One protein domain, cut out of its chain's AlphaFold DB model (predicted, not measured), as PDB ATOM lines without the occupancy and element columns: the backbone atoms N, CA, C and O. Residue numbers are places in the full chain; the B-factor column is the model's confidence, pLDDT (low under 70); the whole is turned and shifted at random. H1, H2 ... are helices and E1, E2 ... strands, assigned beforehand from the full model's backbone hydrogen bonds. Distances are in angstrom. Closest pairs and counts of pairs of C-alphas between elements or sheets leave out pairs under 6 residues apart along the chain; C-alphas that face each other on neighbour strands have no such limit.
ATOM      1  N   ASN A 417     -19.223  30.878  43.495       78.75
ATOM      2  CA  ASN A 417     -19.763  30.048  42.425       78.75
ATOM      3  C   ASN A 417     -18.664  29.704  41.395       78.75
ATOM      4  O   ASN A 417     -17.521  30.161  41.467       78.75
ATOM      5  N   LYS A 418     -18.998  28.838  40.433       82.62
ATOM      6  CA  LYS A 418     -18.059  28.384  39.398       82.62
ATOM      7  C   LYS A 418     -17.537  29.534  38.525       82.62
ATOM      8  O   LYS A 418     -16.363  29.518  38.170       82.62
ATOM      9  N   GLU A 419     -18.400  30.472  38.154       83.06
ATOM     10  CA  GLU A 419     -18.087  31.572  37.232       83.06
ATOM     11  C   GLU A 419     -17.150  32.586  37.885       83.06
ATOM     12  O   GLU A 419     -16.089  32.873  37.343       83.06
ATOM     13  N   GLU A 420     -17.447  32.992  39.117       81.44
ATOM     14  CA  GLU A 420     -16.588  33.862  39.925       81.44
ATOM     15  C   GLU A 420     -15.202  33.253  40.155       81.44
ATOM     16  O   GLU A 420     -14.190  33.951  40.105       81.44
ATOM     17  N   LEU A 421     -15.127  31.934  40.380       84.38
ATOM     18  CA  LEU A 421     -13.846  31.235  40.493       84.38
ATOM     19  C   LEU A 421     -13.056  31.264  39.183       84.38
ATOM     20  O   LEU A 421     -11.831  31.398  39.224       84.38
ATOM     21  N   LEU A 422     -13.726  31.129  38.038       87.94
ATOM     22  CA  LEU A 422     -13.084  31.234  36.728       87.94
ATOM     23  C   LEU A 422     -12.572  32.657  36.490       87.94
ATOM     24  O   LEU A 422     -11.405  32.812  36.132       87.94
ATOM     25  N   ASP A 423     -13.375  33.682  36.761       86.81
ATOM     26  CA  ASP A 423     -12.961  35.082  36.612       86.81
ATOM     27  C   ASP A 423     -11.786  35.420  37.527       86.81
ATOM     28  O   ASP A 423     -10.785  35.995  37.096       86.81
ATOM     29  N   ARG A 424     -11.827  34.958  38.777       85.62
ATOM     30  CA  ARG A 424     -10.714  35.110  39.714       85.62
ATOM     31  C   ARG A 424      -9.447  34.402  39.233       85.62
ATOM     32  O   ARG A 424      -8.354  34.946  39.399       85.62
ATOM     33  N   ILE A 425      -9.562  33.206  38.649       88.38
ATOM     34  CA  ILE A 425      -8.428  32.506  38.025       88.38
ATOM     35  C   ILE A 425      -7.876  33.328  36.860       88.38
ATOM     36  O   ILE A 425      -6.661  33.478  36.764       88.38
ATOM     37  N   ARG A 426      -8.739  33.906  36.021       90.00
ATOM     38  CA  ARG A 426      -8.328  34.746  34.894       90.00
ATOM     39  C   ARG A 426      -7.545  35.973  35.355       90.00
ATOM     40  O   ARG A 426      -6.449  36.207  34.860       90.00
ATOM     41  N   VAL A 427      -8.061  36.693  36.352       87.81
ATOM     42  CA  VAL A 427      -7.417  37.898  36.904       87.81
ATOM     43  C   VAL A 427      -6.093  37.568  37.600       87.81
ATOM     44  O   VAL A 427      -5.118  38.295  37.440       87.81
ATOM     45  N   GLN A 428      -6.025  36.477  38.374       87.62
ATOM     46  CA  GLN A 428      -4.838  36.166  39.187       87.62
ATOM     47  C   GLN A 428      -3.754  35.380  38.438       87.62
ATOM     48  O   GLN A 428      -2.580  35.514  38.773       87.62
ATOM     49  N   LEU A 429      -4.130  34.525  37.486       86.94
ATOM     50  CA  LEU A 429      -3.223  33.576  36.828       86.94
ATOM     51  C   LEU A 429      -3.121  33.778  35.306       86.94
ATOM     52  O   LEU A 429      -2.207  33.224  34.703       86.94
ATOM     53  N   GLY A 430      -4.002  34.574  34.689       88.69
ATOM     54  CA  GLY A 430      -3.988  34.885  33.256       88.69
ATOM     55  C   GLY A 430      -4.878  33.984  32.387       88.69
ATOM     56  O   GLY A 430      -5.496  33.024  32.854       88.69
ATOM     57  N   ASP A 431      -4.935  34.294  31.088       89.81
ATOM     58  CA  ASP A 431      -5.880  33.677  30.144       89.81
ATOM     59  C   ASP A 431      -5.613  32.183  29.886       89.81
ATOM     60  O   ASP A 431      -6.555  31.390  29.821       89.81
ATOM     61  N   LYS A 432      -4.342  31.752  29.830       89.44
ATOM     62  CA  LYS A 432      -3.988  30.324  29.677       89.44
ATOM     63  C   LYS A 432      -4.499  29.483  30.847       89.44
ATOM     64  O   LYS A 432      -5.021  28.384  30.654       89.44
ATOM     65  N   ALA A 433      -4.381  30.008  32.067       89.44
ATOM     66  CA  ALA A 433      -4.878  29.353  33.272       89.44
ATOM     67  C   ALA A 433      -6.410  29.266  33.271       89.44
ATOM     68  O   ALA A 433      -6.969  28.232  33.643       89.44
ATOM     69  N   TRP A 434      -7.084  30.329  32.823       92.75
ATOM     70  CA  TRP A 434      -8.537  30.354  32.668       92.75
ATOM     71  C   TRP A 434      -9.029  29.305  31.671       92.75
ATOM     72  O   TRP A 434      -9.993  28.598  31.960       92.75
ATOM     73  N   GLU A 435      -8.353  29.133  30.535       89.50
ATOM     74  CA  GLU A 435      -8.759  28.154  29.525       89.50
ATOM     75  C   GLU A 435      -8.645  26.709  30.044       89.50
ATOM     76  O   GLU A 435      -9.573  25.905  29.891       89.50
ATOM     77  N   VAL A 436      -7.555  26.393  30.753       90.38
ATOM     78  CA  VAL A 436      -7.388  25.105  31.450       90.38
ATOM     79  C   VAL A 436      -8.477  24.916  32.510       90.38
ATOM     80  O   VAL A 436      -9.106  23.856  32.572       90.38
ATOM     81  N   ALA A 437      -8.743  25.944  33.317       90.25
ATOM     82  CA  ALA A 437      -9.761  25.919  34.363       90.25
ATOM     83  C   ALA A 437     -11.180  25.725  33.799       90.25
ATOM     84  O   ALA A 437     -11.959  24.934  34.339       90.25
ATOM     85  N   LYS A 438     -11.505  26.363  32.669       90.50
ATOM     86  CA  LYS A 438     -12.782  26.210  31.961       90.50
ATOM     87  C   LYS A 438     -12.975  24.779  31.456       90.50
ATOM     88  O   LYS A 438     -14.045  24.202  31.652       90.50
ATOM     89  N   ARG A 439     -11.935  24.173  30.865       88.94
ATOM     90  CA  ARG A 439     -11.961  22.770  30.399       88.94
ATOM     91  C   ARG A 439     -12.025  21.761  31.553       88.94
ATOM     92  O   ARG A 439     -12.619  20.695  31.394       88.94
ATOM     93  N   LEU A 440     -11.450  22.096  32.709       87.19
ATOM     94  CA  LEU A 440     -11.499  21.300  33.941       87.19
ATOM     95  C   LEU A 440     -12.894  21.336  34.600       87.19
ATOM     96  O   LEU A 440     -13.400  20.320  35.090       87.19
ATOM     97  N   ALA A 441     -13.539  22.501  34.587       85.06
ATOM     98  CA  ALA A 441     -14.858  22.739  35.160       85.06
ATOM     99  C   ALA A 441     -15.985  22.484  34.140       85.06
ATOM    100  O   ALA A 441     -16.802  23.361  33.860       85.06
ATOM    101  N   LYS A 442     -16.050  21.272  33.577       81.69
ATOM    102  CA  LYS A 442     -17.137  20.876  32.660       81.69
ATOM    103  C   LYS A 442     -18.521  21.002  33.332       81.69
ATOM    104  O   LYS A 442     -18.599  20.829  34.548       81.69
ATOM    105  N   PRO A 443     -19.609  21.274  32.581       70.00
ATOM    106  CA  PRO A 443     -20.963  21.412  33.139       70.00
ATOM    107  C   PRO A 443     -21.400  20.223  34.010       70.00
ATOM    108  O   PRO A 443     -21.932  20.431  35.092       70.00
ATOM    109  N   ASN A 444     -21.056  18.994  33.609       72.19
ATOM    110  CA  ASN A 444     -21.436  17.766  34.326       72.19
ATOM    111  C   ASN A 444     -20.474  17.386  35.471       72.19
ATOM    112  O   ASN A 444     -20.536  16.277  35.995       72.19
ATOM    113  N   ASN A 445     -19.538  18.264  35.846       76.31
ATOM    114  CA  ASN A 445     -18.578  17.992  36.913       76.31
ATOM    115  C   ASN A 445     -19.106  18.515  38.258       76.31
ATOM    116  O   ASN A 445     -18.900  19.682  38.593       76.31
ATOM    117  N   SER A 446     -19.712  17.641  39.064       75.38
ATOM    118  CA  SER A 446     -20.168  17.974  40.427       75.38
ATOM    119  C   SER A 446     -19.032  18.443  41.350       75.38
ATOM    120  O   SER A 446     -19.265  19.164  42.318       75.38
ATOM    121  N   MET A 447     -17.778  18.104  41.028       81.12
ATOM    122  CA  MET A 447     -16.582  18.531  41.758       81.12
ATOM    123  C   MET A 447     -15.907  19.779  41.169       81.12
ATOM    124  O   MET A 447     -14.822  20.145  41.627       81.12
ATOM    125  N   ALA A 448     -16.513  20.451  40.182       84.56
ATOM    126  CA  ALA A 448     -15.917  21.594  39.482       84.56
ATOM    127  C   ALA A 448     -15.373  22.665  40.440       84.56
ATOM    128  O   ALA A 448     -14.200  23.015  40.356       84.56
ATOM    129  N   VAL A 449     -16.176  23.121  41.407       82.69
ATOM    130  CA  VAL A 449     -15.770  24.141  42.396       82.69
ATOM    131  C   VAL A 449     -14.560  23.678  43.215       82.69
ATOM    132  O   VAL A 449     -13.613  24.435  43.420       82.69
ATOM    133  N   ARG A 450     -14.541  22.411  43.650       83.31
ATOM    134  CA  ARG A 450     -13.425  21.845  44.423       83.31
ATOM    135  C   ARG A 450     -12.154  21.721  43.584       83.31
ATOM    136  O   ARG A 450     -11.072  22.027  44.082       83.31
ATOM    137  N   HIS A 451     -12.276  21.313  42.324       88.38
ATOM    138  CA  HIS A 451     -11.152  21.244  41.394       88.38
ATOM    139  C   HIS A 451     -10.598  22.628  41.055       88.38
ATOM    140  O   HIS A 451      -9.384  22.790  41.060       88.38
ATOM    141  N   LEU A 452     -11.454  23.629  40.840       88.12
ATOM    142  CA  LEU A 452     -11.037  25.014  40.602       88.12
ATOM    143  C   LEU A 452     -10.311  25.606  41.817       88.12
ATOM    144  O   LEU A 452      -9.239  26.188  41.666       88.12
ATOM    145  N   LYS A 453     -10.826  25.386  43.036       85.44
ATOM    146  CA  LYS A 453     -10.148  25.790  44.283       85.44
ATOM    147  C   LYS A 453      -8.790  25.104  44.443       85.44
ATOM    148  O   LYS A 453      -7.805  25.756  44.789       85.44
ATOM    149  N   GLY A 454      -8.727  23.799  44.172       86.81
ATOM    150  CA  GLY A 454      -7.483  23.031  44.196       86.81
ATOM    151  C   GLY A 454      -6.473  23.527  43.160       86.81
ATOM    152  O   GLY A 454      -5.308  23.718  43.497       86.81
ATOM    153  N   PHE A 455      -6.931  23.794  41.937       89.19
ATOM    154  CA  PHE A 455      -6.133  24.337  40.839       89.19
ATOM    155  C   PHE A 455      -5.541  25.690  41.236       89.19
ATOM    156  O   PHE A 455      -4.324  25.826  41.287       89.19
ATOM    157  N   LEU A 456      -6.379  26.640  41.664       87.94
ATOM    158  CA  LEU A 456      -5.942  27.964  42.105       87.94
ATOM    159  C   LEU A 456      -4.942  27.893  43.271       87.94
ATOM    160  O   LEU A 456      -3.926  28.587  43.264       87.94
ATOM    161  N   SER A 457      -5.205  27.050  44.276       86.56
ATOM    162  CA  SER A 457      -4.313  26.895  45.431       86.56
ATOM    163  C   SER A 457      -2.964  26.277  45.063       86.56
ATOM    164  O   SER A 457      -1.956  26.664  45.653       86.56
ATOM    165  N   MET A 458      -2.928  25.321  44.132       86.81
ATOM    166  CA  MET A 458      -1.686  24.693  43.681       86.81
ATOM    167  C   MET A 458      -0.891  25.626  42.775       86.81
ATOM    168  O   MET A 458       0.296  25.803  43.021       86.81
ATOM    169  N   SER A 459      -1.541  26.279  41.812       86.94
ATOM    170  CA  SER A 459      -0.901  27.227  40.898       86.94
ATOM    171  C   SER A 459      -0.204  28.375  41.627       86.94
ATOM    172  O   SER A 459       0.905  28.743  41.267       86.94
ATOM    173  N   LYS A 460      -0.794  28.891  42.716       85.44
ATOM    174  CA  LYS A 460      -0.191  29.957  43.541       85.44
ATOM    175  C   LYS A 460       1.110  29.573  44.252       85.44
ATOM    176  O   LYS A 460       1.773  30.450  44.802       85.44
ATOM    177  N   LYS A 461       1.448  28.281  44.321       83.62
ATOM    178  CA  LYS A 461       2.669  27.813  44.994       83.62
ATOM    179  C   LYS A 461       3.912  27.915  44.117       83.62
ATOM    180  O   LYS A 461       5.011  27.804  44.654       83.62
ATOM    181  N   TYR A 462       3.730  28.085  42.814       83.69
ATOM    182  CA  TYR A 462       4.792  28.070  41.817       83.69
ATOM    183  C   TYR A 462       4.882  29.433  41.123       83.69
ATOM    184  O   TYR A 462       3.940  30.226  41.149       83.69
ATOM    185  N   GLU A 463       6.035  29.704  40.518       83.25
ATOM    186  CA  GLU A 463       6.268  30.902  39.712       83.25
ATOM    187  C   GLU A 463       5.409  30.903  38.435       83.25
ATOM    188  O   GLU A 463       5.037  29.848  37.909       83.25
ATOM    189  N   LYS A 464       5.090  32.102  37.934       83.25
ATOM    190  CA  LYS A 464       4.190  32.295  36.791       83.25
ATOM    191  C   LYS A 464       4.709  31.607  35.523       83.25
ATOM    192  O   LYS A 464       3.956  30.866  34.898       83.25
ATOM    193  N   ASP A 465       5.995  31.764  35.215       82.12
ATOM    194  CA  ASP A 465       6.616  31.208  34.005       82.12
ATOM    195  C   ASP A 465       6.595  29.674  33.986       82.12
ATOM    196  O   ASP A 465       6.334  29.054  32.955       82.12
ATOM    197  N   PHE A 466       6.809  29.047  35.147       85.50
ATOM    198  CA  PHE A 466       6.698  27.597  35.302       85.50
ATOM    199  C   PHE A 466       5.260  27.127  35.058       85.50
ATOM    200  O   PHE A 466       5.016  26.185  34.300       85.50
ATOM    201  N   MET A 467       4.287  27.799  35.677       87.00
ATOM    202  CA  MET A 467       2.880  27.432  35.532       87.00
ATOM    203  C   MET A 467       2.369  27.632  34.104       87.00
ATOM    204  O   MET A 467       1.603  26.797  33.628       87.00
ATOM    205  N   ASP A 468       2.834  28.657  33.388       86.38
ATOM    206  CA  ASP A 468       2.475  28.890  31.985       86.38
ATOM    207  C   ASP A 468       2.891  27.735  31.064       86.38
ATOM    208  O   ASP A 468       2.148  27.383  30.139       86.38
ATOM    209  N   LYS A 469       4.024  27.083  31.347       86.00
ATOM    210  CA  LYS A 469       4.441  25.861  30.643       86.00
ATOM    211  C   LYS A 469       3.551  24.670  30.985       86.00
ATOM    212  O   LYS A 469       3.115  23.955  30.081       86.00
ATOM    213  N   VAL A 470       3.217  24.487  32.267       86.75
ATOM    214  CA  VAL A 470       2.278  23.438  32.716       86.75
ATOM    215  C   VAL A 470       0.914  23.610  32.041       86.75
ATOM    216  O   VAL A 470       0.327  22.633  31.572       86.75
ATOM    217  N   TYR A 471       0.412  24.845  31.943       91.19
ATOM    218  CA  TYR A 471      -0.833  25.140  31.236       91.19
ATOM    219  C   TYR A 471      -0.721  24.828  29.742       91.19
ATOM    220  O   TYR A 471      -1.622  24.195  29.195       91.19
ATOM    221  N   GLY A 472       0.394  25.185  29.098       87.94
ATOM    222  CA  GLY A 472       0.660  24.843  27.698       87.94
ATOM    223  C   GLY A 472       0.617  23.336  27.426       87.94
ATOM    224  O   GLY A 472      -0.045  22.897  26.489       87.94
ATOM    225  N   GLU A 473       1.248  22.526  28.280       86.50
ATOM    226  CA  GLU A 473       1.213  21.058  28.182       86.50
ATOM    227  C   GLU A 473      -0.194  20.479  28.386       86.50
ATOM    228  O   GLU A 473      -0.579  19.499  27.743       86.50
ATOM    229  N   LEU A 474      -0.992  21.084  29.265       88.44
ATOM    230  CA  LEU A 474      -2.369  20.654  29.503       88.44
ATOM    231  C   LEU A 474      -3.305  21.010  28.353       88.44
ATOM    232  O   LEU A 474      -4.185  20.213  28.033       88.44
ATOM    233  N   LEU A 475      -3.108  22.162  27.711       89.88
ATOM    234  CA  LEU A 475      -3.930  22.603  26.581       89.88
ATOM    235  C   LEU A 475      -3.742  21.738  25.326       89.88
ATOM    236  O   LEU A 475      -4.675  21.650  24.526       89.88
ATOM    237  N   LYS A 476      -2.601  21.041  25.196       88.44
ATOM    238  CA  LYS A 476      -2.357  20.026  24.151       88.44
ATOM    239  C   LYS A 476      -3.226  18.772  24.317       88.44
ATOM    240  O   LYS A 476      -3.415  18.028  23.359       88.44
ATOM    241  N   LYS A 477      -3.748  18.504  25.520       86.25
ATOM    242  CA  LYS A 477      -4.590  17.328  25.790       86.25
ATOM    243  C   LYS A 477      -6.055  17.624  25.460       86.25
ATOM    244  O   LYS A 477      -6.606  18.639  25.879       86.25
ATOM    245  N   ALA A 478      -6.718  16.675  24.795       79.44
ATOM    246  CA  ALA A 478      -8.145  16.775  24.471       79.44
ATOM    247  C   ALA A 478      -9.049  16.761  25.721       79.44
ATOM    248  O   ALA A 478     -10.093  17.413  25.759       79.44
ATOM    249  N   ILE A 479      -8.647  16.038  26.773       82.00
ATOM    250  CA  ILE A 479      -9.384  15.951  28.038       82.00
ATOM    251  C   ILE A 479      -8.467  16.356  29.187       82.00
ATOM    252  O   ILE A 479      -7.423  15.748  29.417       82.00
ATOM    253  N   ILE A 480      -8.905  17.359  29.948       85.19
ATOM    254  CA  ILE A 480      -8.216  17.838  31.144       85.19
ATOM    255  C   ILE A 480      -8.995  17.366  32.371       85.19
ATOM    256  O   ILE A 480     -10.163  17.707  32.556       85.19
ATOM    257  N   SER A 481      -8.340  16.568  33.212       87.06
ATOM    258  CA  SER A 481      -8.848  16.136  34.515       87.06
ATOM    259  C   SER A 481      -7.973  16.700  35.632       87.06
ATOM    260  O   SER A 481      -6.816  17.057  35.408       87.06
ATOM    261  N   PHE A 482      -8.494  16.757  36.862       86.88
ATOM    262  CA  PHE A 482      -7.711  17.265  37.993       86.88
ATOM    263  C   PHE A 482      -6.490  16.388  38.296       86.88
ATOM    264  O   PHE A 482      -5.439  16.893  38.683       86.88
ATOM    265  N   ARG A 483      -6.606  15.073  38.072       86.38
ATOM    266  CA  ARG A 483      -5.477  14.140  38.142       86.38
ATOM    267  C   ARG A 483      -4.447  14.452  37.057       86.38
ATOM    268  O   ARG A 483      -3.290  14.660  37.382       86.38
ATOM    269  N   GLY A 484      -4.899  14.638  35.815       85.75
ATOM    270  CA  GLY A 484      -4.030  15.021  34.703       85.75
ATOM    271  C   GLY A 484      -3.304  16.353  34.921       85.75
ATOM    272  O   GLY A 484      -2.164  16.485  34.486       85.75
ATOM    273  N   PHE A 485      -3.925  17.310  35.624       89.06
ATOM    274  CA  PHE A 485      -3.267  18.538  36.084       89.06
ATOM    275  C   PHE A 485      -2.128  18.245  37.069       89.06
ATOM    276  O   PHE A 485      -1.025  18.741  36.863       89.06
ATOM    277  N   ARG A 486      -2.352  17.411  38.099       87.00
ATOM    278  CA  ARG A 486      -1.281  17.023  39.038       87.00
ATOM    279  C   ARG A 486      -0.144  16.284  38.337       87.00
ATOM    280  O   ARG A 486       1.011  16.588  38.604       87.00
ATOM    281  N   ASP A 487      -0.475  15.366  37.434       86.00
ATOM    282  CA  ASP A 487       0.512  14.571  36.701       86.00
ATOM    283  C   ASP A 487       1.363  15.462  35.782       86.00
ATOM    284  O   ASP A 487       2.581  15.322  35.731       86.00
ATOM    285  N   ALA A 488       0.740  16.422  35.084       84.94
ATOM    286  CA  ALA A 488       1.463  17.406  34.276       84.94
ATOM    287  C   ALA A 488       2.377  18.277  35.144       84.94
ATOM    288  O   ALA A 488       3.534  18.490  34.800       84.94
ATOM    289  N   LEU A 489       1.876  18.728  36.294       85.38
ATOM    290  CA  LEU A 489       2.635  19.548  37.227       85.38
ATOM    291  C   LEU A 489       3.861  18.796  37.776       85.38
ATOM    292  O   LEU A 489       4.954  19.353  37.788       85.38
ATOM    293  N   GLN A 490       3.711  17.516  38.129       83.31
ATOM    294  CA  GLN A 490       4.818  16.656  38.564       83.31
ATOM    295  C   GLN A 490       5.813  16.366  37.430       83.31
ATOM    296  O   GLN A 490       7.020  16.367  37.660       83.31
ATOM    297  N   LYS A 491       5.327  16.147  36.203       82.56
ATOM    298  CA  LYS A 491       6.181  15.895  35.036       82.56
ATOM    299  C   LYS A 491       7.054  17.107  34.706       82.56
ATOM    300  O   LYS A 491       8.255  16.946  34.511       82.56
ATOM    301  N   VAL A 492       6.483  18.314  34.671       78.94
ATOM    302  CA  VAL A 492       7.262  19.541  34.418       78.94
ATOM    303  C   VAL A 492       8.224  19.814  35.583       78.94
ATOM    304  O   VAL A 492       9.386  20.125  35.338       78.94
ATOM    305  N   GLU A 493       7.799  19.583  36.835       77.94
ATOM    306  CA  GLU A 493       8.659  19.689  38.030       77.94
ATOM    307  C   GLU A 493       9.868  18.733  37.964       77.94
ATOM    308  O   GLU A 493      10.966  19.115  38.361       77.94
ATOM    309  N   GLN A 494       9.708  17.525  37.409       74.81
ATOM    310  CA  GLN A 494      10.804  16.566  37.204       74.81
ATOM    311  C   GLN A 494      11.710  16.891  36.009       74.81
ATOM    312  O   GLN A 494      12.897  16.582  36.062       74.81
ATOM    313  N   THR A 495      11.167  17.470  34.936       70.81
ATOM    314  CA  THR A 495      11.904  17.654  33.671       70.81
ATOM    315  C   THR A 495      12.715  18.949  33.654       70.81
ATOM    316  O   THR A 495      13.838  18.963  33.164       70.81
ATOM    317  N   GLU A 496      12.162  20.042  34.184       64.56
ATOM    318  CA  GLU A 496      12.800  21.367  34.129       64.56
ATOM    319  C   GLU A 496      13.308  21.855  35.494       64.56
ATOM    320  O   GLU A 496      14.087  22.807  35.564       64.56
ATOM    321  N   GLY A 497      12.891  21.204  36.584       61.09
ATOM    322  CA  GLY A 497      13.107  21.699  37.939       61.09
ATOM    323  C   GLY A 497      12.239  22.921  38.259       61.09
ATOM    324  O   GLY A 497      11.654  23.565  37.389       61.09
ATOM    325  N   VAL A 498      12.125  23.248  39.546       62.44
ATOM    326  CA  VAL A 498      11.369  24.415  40.022       62.44
ATOM    327  C   VAL A 498      12.346  25.406  40.625       62.44
ATOM    328  O   VAL A 498      13.086  25.070  41.541       62.44
ATOM    329  N   ARG A 499      12.346  26.647  40.136       54.59
ATOM    330  CA  ARG A 499      13.271  27.671  40.638       54.59
ATOM    331  C   ARG A 499      12.904  28.122  42.057       54.59
ATOM    332  O   ARG A 499      13.775  28.209  42.915       54.59
ATOM    333  N   TYR A 500      11.609  28.325  42.315       60.47
ATOM    334  CA  TYR A 500      11.064  28.718  43.617       60.47
ATOM    335  C   TYR A 500       9.708  28.052  43.879       60.47
ATOM    336  O   TYR A 500       8.832  28.033  43.011       60.47
ATOM    337  N   LYS A 501       9.515  27.527  45.096       67.69
ATOM    338  CA  LYS A 501       8.259  26.914  45.551       67.69
ATOM    339  C   LYS A 501       7.855  27.448  46.918       67.69
ATOM    340  O   LYS A 501       8.564  27.251  47.905       67.69
ATOM    341  N   LYS A 502       6.660  28.031  47.014       69.81
ATOM    342  CA  LYS A 502       6.088  28.479  48.292       69.81
ATOM    343  C   LYS A 502       5.664  27.280  49.134       69.81
ATOM    344  O   LYS A 502       4.696  26.587  48.804       69.81
ATOM    345  N   LYS A 503       6.362  27.040  50.249       70.00
ATOM    346  CA  LYS A 503       5.971  26.050  51.265       70.00
ATOM    347  C   LYS A 503       5.377  26.750  52.480       70.00
ATOM    348  O   LYS A 503       5.896  27.748  52.963       70.00
ATOM    349  N   ARG A 504       4.267  26.209  52.978       56.97
ATOM    350  CA  ARG A 504       3.587  26.707  54.177       56.97
ATOM    351  C   ARG A 504       4.120  25.959  55.398       56.97
ATOM    352  O   ARG A 504       4.107  24.729  55.399       56.97
ATOM    353  N   LEU A 505       4.592  26.687  56.405       59.56
ATOM    354  CA  LEU A 505       5.025  26.138  57.690       59.56
ATOM    355  C   LEU A 505       3.820  25.794  58.583       59.56
ATOM    356  O   LEU A 505       2.713  26.292  58.366       59.56
ATOM    357  N   LYS A 506       4.046  24.973  59.622       45.03
ATOM    358  CA  LYS A 506       3.017  24.531  60.591       45.03
ATOM    359  C   LYS A 506       2.217  25.684  61.228       45.03
ATOM    360  O   LYS A 506       1.054  25.482  61.542       45.03
ATOM    361  N   HIS A 507       2.803  26.877  61.353       42.22
ATOM    362  CA  HIS A 507       2.191  28.057  61.986       42.22
ATOM    363  C   HIS A 507       1.645  29.089  60.980       42.22
ATOM    364  O   HIS A 507       1.423  30.243  61.318       42.22
ATOM    365  N   GLY A 508       1.424  28.693  59.723       47.84
ATOM    366  CA  GLY A 508       0.744  29.528  58.729       47.84
ATOM    367  C   GLY A 508       1.653  30.421  57.880       47.84
ATOM    368  O   GLY A 508       1.233  30.775  56.778       47.84
ATOM    369  N   THR A 509       2.888  30.696  58.311       45.50
ATOM    370  CA  THR A 509       3.894  31.468  57.560       45.50
ATOM    371  C   THR A 509       4.341  30.734  56.289       45.50
ATOM    372  O   THR A 509       4.598  29.527  56.314       45.50
ATOM    373  N   THR A 510       4.431  31.441  55.162       62.41
ATOM    374  CA  THR A 510       4.928  30.908  53.879       62.41
ATOM    375  C   THR A 510       6.386  31.278  53.647       62.41
ATOM    376  O   THR A 510       6.747  32.439  53.793       62.41
ATOM    377  N   LEU A 511       7.194  30.296  53.249       63.16
ATOM    378  CA  LEU A 511       8.603  30.444  52.883       63.16
ATOM    379  C   LEU A 511       8.785  30.109  51.403       63.16
ATOM    380  O   LEU A 511       8.291  29.076  50.933       63.16
ATOM    381  N   ASP A 512       9.501  30.968  50.684       64.00
ATOM    382  CA  ASP A 512       9.979  30.677  49.336       64.00
ATOM    383  C   ASP A 512      11.159  29.709  49.445       64.00
ATOM    384  O   ASP A 512      12.233  30.054  49.931       64.00
ATOM    385  N   VAL A 513      10.941  28.458  49.044       63.31
ATOM    386  CA  VAL A 513      11.974  27.423  49.053       63.31
ATOM    387  C   VAL A 513      12.532  27.292  47.645       63.31
ATOM    388  O   VAL A 513      11.795  26.960  46.714       63.31
ATOM    389  N   ILE A 514      13.831  27.539  47.500       56.47
ATOM    390  CA  ILE A 514      14.581  27.261  46.272       56.47
ATOM    391  C   ILE A 514      14.736  25.742  46.169       56.47
ATOM    392  O   ILE A 514      15.374  25.129  47.029       56.47
ATOM    393  N   ASP A 515      14.140  25.112  45.154       54.97
ATOM    394  CA  ASP A 515      14.360  23.684  44.910       54.97
ATOM    395  C   ASP A 515      15.682  23.524  44.150       54.97
ATOM    396  O   ASP A 515      15.770  23.689  42.936       54.97
TER     397      ASP A 515
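AT A GLANCE: This is residues 417 to 515 of the 531 residues of the protein "Integrase catalytic domain-containing protein" of Burkholderiales bacterium 1_1_47 (UniProt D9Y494). Three helices, H1, H2 and H3, make an up-and-down bundle; H4 packs on H2, H5 crosses H4 at a steep angle, and a small two-strand hairpin, E1 and E2, sits at one end of the long axis, away from H1 to H4. The printed part has 99 residues, with five named helices followed by two named strands, in the order H1 H2 H3 H4 H5 E1 E2. The class is mostly helix, and the two-strand sheet, order E1 - E2, is antiparallel. The whole is compact, with a radius of gyration of the C-alphas of 13.5 A and spans of 38 by 31 by 22 A.

IN THESE COORDINATES: Find C-alpha 418 at (-18.059, 28.384, 39.398); from there H1 runs through residues 418 to 429, 15.9 A long. H2 follows at residues 431 to 440, 14.1 A, and H3 at residues 448 to 459, 16.1 A. Look next for H4, residues 464 to 475, 16.3 A. H5, the longest helix, takes residues 482 to 496 and runs 21.3 A from C-alpha 482 at (-7.711, 17.265, 37.993). Strand E1 is residues 501 to 504 and strand E2 residues 510 to 513, ending with C-alpha 513 at (11.974, 27.423, 49.053).

HOW THE PARTS SIT: Begin at H2, the hub, which touches three helices. H1, with residues 422 to 426 alone, touches it in a helical hairpin; the closest C-alphas, of Arg 426 and Trp 434, are 4.9 A apart, and the tilt of 32 degrees, opposite ways, is only just shallow. H2 and H3 form a second helical hairpin, at a steep tilt of 39 degrees, closest at the C-alphas of Ala 437 and Leu 452, 6.4 A. H1 and H3 touch at a shallow tilt of 12 degrees, the same way, closest at the C-alphas of Lys 418 and Val 449, 5.7 A. H2 also touches H4, the same way at a steep tilt of 43 degrees, with the C-alphas of Ala 433 and Tyr 471 closest at 6.2 A. H4, with residues 469 to 474 alone, touches H5 at a steep tilt of 55 degrees, opposite ways; the C-alphas of Val 470 and Leu 489 are closest, 6.0 A. In H1 to H5 every O i to N i+4 pair is within hydrogen-bond range. E1 and E2 are an antiparallel hairpin at 146 degrees, with N 501 and O 513 at 2.9 A and N 511 and O 503 at 2.9 A.

THE WHOLE: The two C-alphas farthest apart, of Ala 478 and His 507, are 40.5 A apart. The printed part has no cut, and no link is long. Look for low confidence, pLDDT under 70, at residues 496 to 502 and 504 to 515; the mean of the printed part is 79.7.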